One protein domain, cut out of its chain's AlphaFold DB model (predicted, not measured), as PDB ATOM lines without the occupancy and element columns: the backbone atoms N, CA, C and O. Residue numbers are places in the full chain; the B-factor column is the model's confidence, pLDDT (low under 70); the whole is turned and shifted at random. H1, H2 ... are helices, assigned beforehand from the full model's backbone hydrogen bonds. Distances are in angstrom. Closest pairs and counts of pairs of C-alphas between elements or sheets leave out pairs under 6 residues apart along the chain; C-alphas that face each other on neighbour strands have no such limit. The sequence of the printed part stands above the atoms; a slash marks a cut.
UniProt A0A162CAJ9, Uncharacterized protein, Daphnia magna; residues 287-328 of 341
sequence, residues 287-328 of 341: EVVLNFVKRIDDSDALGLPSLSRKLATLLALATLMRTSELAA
ATOM      1  N   GLU A 287      30.288 110.529  22.925       81.31
ATOM      2  CA  GLU A 287      31.578 110.167  23.525       81.31
ATOM      3  C   GLU A 287      31.997 111.113  24.650       81.31
ATOM      4  O   GLU A 287      32.639 110.696  25.610       81.31
ATOM      5  N   VAL A 288      31.604 112.388  24.589       82.81
ATOM      6  CA  VAL A 288      31.913 113.359  25.653       82.81
ATOM      7  C   VAL A 288      31.250 112.943  26.969       82.81
ATOM      8  O   VAL A 288      31.879 112.983  28.026       82.81
ATOM      9  N   VAL A 289      29.994 112.498  26.900       80.69
ATOM     10  CA  VAL A 289      29.230 112.056  28.072       80.69
ATOM     11  C   VAL A 289      29.688 110.673  28.522       80.69
ATOM     12  O   VAL A 289      29.871 110.464  29.717       80.69
ATOM     13  N   LEU A 290      29.958 109.751  27.594       82.50
ATOM     14  CA  LEU A 290      30.481 108.424  27.930       82.50
ATOM     15  C   LEU A 290      31.852 108.507  28.616       82.50
ATOM     16  O   LEU A 290      32.076 107.822  29.611       82.50
ATOM     17  N   ASN A 291      32.745 109.387  28.161       82.94
ATOM     18  CA  ASN A 291      34.047 109.601  28.796       82.94
ATOM     19  C   ASN A 291      33.931 110.252  30.180       82.94
ATOM     20  O   ASN A 291      34.704 109.921  31.076       82.94
ATOM     21  N   PHE A 292      32.954 111.140  30.383       80.94
ATOM     22  CA  PHE A 292      32.646 111.683  31.707       80.94
ATOM     23  C   PHE A 292      32.114 110.597  32.654       80.94
ATOM     24  O   PHE A 292      32.567 110.494  33.789       80.94
ATOM     25  N   VAL A 293      31.207 109.742  32.173       78.81
ATOM     26  CA  VAL A 293      30.631 108.634  32.948       78.81
ATOM     27  C   VAL A 293      31.677 107.573  33.308       78.81
ATOM     28  O   VAL A 293      31.640 107.065  34.430       78.81
ATOM     29  N   LYS A 294      32.621 107.280  32.403       79.50
ATOM     30  CA  LYS A 294      33.762 106.380  32.654       79.50
ATOM     31  C   LYS A 294      34.689 106.917  33.746       79.50
ATOM     32  O   LYS A 294      35.070 106.171  34.629       79.50
ATOM     33  N   ARG A 295      34.990 108.222  33.748       76.75
ATOM     34  CA  ARG A 295      35.825 108.857  34.792       76.75
ATOM     35  C   ARG A 295      35.196 108.847  36.187       76.75
ATOM     36  O   ARG A 295      35.898 109.064  37.165       76.75
ATOM     37  N   ILE A 296      33.880 108.660  36.277       70.88
ATOM     38  CA  ILE A 296      33.178 108.545  37.557       70.88
ATOM     39  C   ILE A 296      33.389 107.150  38.178       70.88
ATOM     40  O   ILE A 296      33.220 107.031  39.378       70.88
ATOM     41  N   ASP A 297      33.784 106.108  37.435       61.59
ATOM     42  CA  ASP A 297      33.917 104.746  37.998       61.59
ATOM     43  C   ASP A 297      35.092 104.551  38.968       61.59
ATOM     44  O   ASP A 297      35.067 103.608  39.749       61.59
ATOM     45  N   ASP A 298      36.077 105.452  38.998       59.72
ATOM     46  CA  ASP A 298      37.317 105.235  39.760       59.72
ATOM     47  C   ASP A 298      37.242 105.664  41.244       59.72
ATOM     48  O   ASP A 298      38.263 105.729  41.929       59.72
ATOM     49  N   SER A 299      36.058 106.007  41.768       58.03
ATOM     50  CA  SER A 299      35.901 106.468  43.155       58.03
ATOM     51  C   SER A 299      34.876 105.630  43.918       58.03
ATOM     52  O   SER A 299      33.673 105.862  43.819       58.03
ATOM     53  N   ASP A 300      35.364 104.707  44.752       56.38
ATOM     54  CA  ASP A 300      34.589 103.793  45.618       56.38
ATOM     55  C   ASP A 300      33.719 104.486  46.701       56.38
ATOM     56  O   ASP A 300      33.203 103.844  47.613       56.38
ATOM     57  N   ALA A 301      33.521 105.808  46.623       62.16
ATOM     58  CA  ALA A 301      32.812 106.624  47.614       62.16
ATOM     59  C   ALA A 301      31.666 107.466  47.014       62.16
ATOM     60  O   ALA A 301      31.360 108.564  47.489       62.16
ATOM     61  N   LEU A 302      31.025 107.001  45.941       63.62
ATOM     62  CA  LEU A 302      29.966 107.767  45.281       63.62
ATOM     63  C   LEU A 302      28.609 107.594  45.969       63.62
ATOM     64  O   LEU A 302      28.017 106.520  45.981       63.62
ATOM     65  N   GLY A 303      28.072 108.700  46.488       73.06
ATOM     66  CA  GLY A 303      26.730 108.735  47.068       73.06
ATOM     67  C   GLY A 303      25.610 108.447  46.055       73.06
ATOM     68  O   GLY A 303      25.741 108.687  44.850       73.06
ATOM     69  N   LEU A 304      24.454 108.020  46.575       74.44
ATOM     70  CA  LEU A 304      23.218 107.715  45.833       74.44
ATOM     71  C   LEU A 304      22.818 108.758  44.751       74.44
ATOM     72  O   LEU A 304      22.366 108.360  43.671       74.44
ATOM     73  N   PRO A 305      23.018 110.082  44.941       75.56
ATOM     74  CA  PRO A 305      22.723 111.083  43.907       75.56
ATOM     75  C   PRO A 305      23.623 111.000  42.664       75.56
ATOM     76  O   PRO A 305      23.241 111.428  41.575       75.56
ATOM     77  N   SER A 306      24.848 110.498  42.799       74.25
ATOM     78  CA  SER A 306      25.785 110.369  41.677       74.25
ATOM     79  C   SER A 306      25.516 109.098  40.875       74.25
ATOM     80  O   SER A 306      25.503 109.148  39.646       74.25
ATOM     81  N   LEU A 307      25.178 108.002  41.560       76.75
ATOM     82  CA  LEU A 307      24.751 106.747  40.937       76.75
ATOM     83  C   LEU A 307      23.427 106.898  40.176       76.75
ATOM     84  O   LEU A 307      23.331 106.486  39.022       76.75
ATOM     85  N   SER A 308      22.432 107.564  40.769       80.00
ATOM     86  CA  SER A 308      21.138 107.816  40.110       80.00
ATOM     87  C   SER A 308      21.274 108.674  38.849       80.00
ATOM     88  O   SER A 308      20.695 108.342  37.816       80.00
ATOM     89  N   ARG A 309      22.095 109.735  38.881       79.81
ATOM     90  CA  ARG A 309      22.388 110.551  37.688       79.81
ATOM     91  C   ARG A 309      23.107 109.751  36.606       79.81
ATOM     92  O   ARG A 309      22.783 109.911  35.429       79.81
ATOM     93  N   LYS A 310      24.043 108.877  36.982       82.25
ATOM     94  CA  LYS A 310      24.756 107.998  36.046       82.25
ATOM     95  C   LYS A 310      23.805 107.007  35.374       82.25
ATOM     96  O   LYS A 310      23.777 106.945  34.146       82.25
ATOM     97  N   LEU A 311      22.974 106.320  36.155       81.19
ATOM     98  CA  LEU A 311      21.970 105.385  35.648       81.19
ATOM     99  C   LEU A 311      20.959 106.082  34.732       81.19
ATOM    100  O   LEU A 311      20.753 105.629  33.612       81.19
ATOM    101  N   ALA A 312      20.397 107.222  35.145       80.94
ATOM    102  CA  ALA A 312      19.456 107.978  34.320       80.94
ATOM    103  C   ALA A 312      20.085 108.457  32.998       80.94
ATOM    104  O   ALA A 312      19.435 108.419  31.955       80.94
ATOM    105  N   THR A 313      21.360 108.866  33.023       82.50
ATOM    106  CA  THR A 313      22.092 109.309  31.823       82.50
ATOM    107  C   THR A 313      22.347 108.150  30.859       82.50
ATOM    108  O   THR A 313      22.139 108.301  29.656       82.50
ATOM    109  N   LEU A 314      22.756 106.984  31.370       81.62
ATOM    110  CA  LEU A 314      22.970 105.785  30.555       81.62
ATOM    111  C   LEU A 314      21.653 105.228  30.001       81.62
ATOM    112  O   LEU A 314      21.592 104.866  28.830       81.62
ATOM    113  N   LEU A 315      20.585 105.236  30.801       80.31
ATOM    114  CA  LEU A 315      19.258 104.794  30.377       80.31
ATOM    115  C   LEU A 315      18.692 105.710  29.283       80.31
ATOM    116  O   LEU A 315      18.174 105.222  28.282       80.31
ATOM    117  N   ALA A 316      18.861 107.029  29.419       80.88
ATOM    118  CA  ALA A 316      18.485 107.998  28.390       80.88
ATOM    119  C   ALA A 316      19.274 107.804  27.085       80.88
ATOM    120  O   ALA A 316      18.709 107.915  25.998       80.88
ATOM    121  N   LEU A 317      20.571 107.495  27.189       81.44
ATOM    122  CA  LEU A 317      21.442 107.236  26.040       81.44
ATOM    123  C   LEU A 317      21.098 105.931  25.312       81.44
ATOM    124  O   LEU A 317      21.118 105.907  24.085       81.44
ATOM    125  N   ALA A 318      20.771 104.869  26.049       80.31
ATOM    126  CA  ALA A 318      20.464 103.559  25.480       80.31
ATOM    127  C   ALA A 318      19.058 103.489  24.864       80.31
ATOM    128  O   ALA A 318      18.867 102.855  23.830       80.31
ATOM    129  N   THR A 319      18.074 104.142  25.487       76.38
ATOM    130  CA  THR A 319      16.661 104.043  25.076       76.38
ATOM    131  C   THR A 319      16.207 105.177  24.156       76.38
ATOM    132  O   THR A 319      15.169 105.053  23.511       76.38
ATOM    133  N   LEU A 320      16.957 106.289  24.090       75.75
ATOM    134  CA  LEU A 320      16.580 107.528  23.389       75.75
ATOM    135  C   LEU A 320      15.208 108.094  23.816       75.75
ATOM    136  O   LEU A 320      14.609 108.903  23.101       75.75
ATOM    137  N   MET A 321      14.712 107.686  24.986       70.88
ATOM    138  CA  MET A 321      13.422 108.108  25.525       70.88
ATOM    139  C   MET A 321      13.477 109.542  26.051       70.88
ATOM    140  O   MET A 321      14.515 110.041  26.500       70.88
ATOM    141  N   ARG A 322      12.331 110.231  26.019       64.38
ATOM    142  CA  ARG A 322      12.235 111.582  26.595       64.38
ATOM    143  C   ARG A 322      12.333 111.521  28.115       64.38
ATOM    144  O   ARG A 322      11.941 110.541  28.737       64.38
ATOM    145  N   THR A 323      12.740 112.624  28.736       66.44
ATOM    146  CA  THR A 323      12.793 112.744  30.204       66.44
ATOM    147  C   THR A 323      11.453 112.443  30.879       66.44
ATOM    148  O   THR A 323      11.434 111.825  31.935       66.44
ATOM    149  N   SER A 324      10.332 112.815  30.252       70.69
ATOM    150  CA  SER A 324       8.985 112.488  30.734       70.69
ATOM    151  C   SER A 324       8.657 110.997  30.654       70.69
ATOM    152  O   SER A 324       7.878 110.507  31.456       70.69
ATOM    153  N   GLU A 325       9.227 110.287  29.681       68.69
ATOM    154  CA  GLU A 325       9.010 108.852  29.483       68.69
ATOM    155  C   GLU A 325       9.897 108.042  30.434       68.69
ATOM    156  O   GLU A 325       9.417 107.089  31.031       68.69
ATOM    157  N   LEU A 326      11.140 108.483  30.662       73.38
ATOM    158  CA  LEU A 326      12.038 107.927  31.683       73.38
ATOM    159  C   LEU A 326      11.469 108.088  33.100       73.38
ATOM    160  O   LEU A 326      11.564 107.175  33.910       73.38
ATOM    161  N   ALA A 327      10.856 109.238  33.397       74.31
ATOM    162  CA  ALA A 327      10.218 109.496  34.690       74.31
ATOM    163  C   ALA A 327       8.924 108.691  34.900       74.31
ATOM    164  O   ALA A 327       8.487 108.527  36.035       74.31
ATOM    165  N   ALA A 328       8.312 108.215  33.814       76.19
ATOM    166  CA  ALA A 328       7.088 107.427  33.842       76.19
ATOM    167  C   ALA A 328       7.346 105.912  33.839       76.19
ATOM    168  O   ALA A 328       6.380 105.153  33.804       76.19
TER     169      ALA A 328
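What this domain is: This is residues 287 to 328 of the 341 residues of an uncharacterized protein of Daphnia magna (UniProt A0A162CAJ9). A flat, loosely joined layer has the long helix H2 in the middle, H1 loosely beside one side of it and short H3 packed on the other side; residues 298 to 305 stick out, of which 304 and 305 belong to H2. The printed part has 42 residues, all helix in class, in the order H1, H2, H3, with no named strand. It is only just loose, close to compact, with a radius of gyration of the C-alphas of 11.3 A and spans of 30 by 24 by 10 A.

How they stand to each other: H1, residues 287 to 295, and H2, residues 304 to 319, are close but not clearly touching. Their closest C-alphas, of Val 293 and Lys 310, are 6.7 A apart. They run opposite ways at a shallow tilt of 33 degrees, only just short of steep. H2 touches H3, residues 323 to 326, with residues 312 to 316 alone; the closest C-alphas, of Ala 316 and Leu 326, are 7.2 A apart. H1 and H3 are apart. Every O i to N i+4 pair is within hydrogen-bond range in H1 and H2; H3 is too short for one, and its one O i to N i+3 pair is not within range.

Where its parts are: H1 begins at C-alpha 287 (31.578, 110.167, 23.525) and is 12.1 A long. H2 is 22.1 A long; H3, 5.1 A, ends at C-alpha 326 (12.038, 107.927, 31.683).

The domain as a whole: The farthest C-alphas, of Asp 298 and Ala 328, are 30.9 A apart. The printed part has no cut; link H1 to H2 is short, H2 to H3 tight, and no link is long. Model pLDDT is under 70 at residues 297 to 302, 322 to 323 and 325.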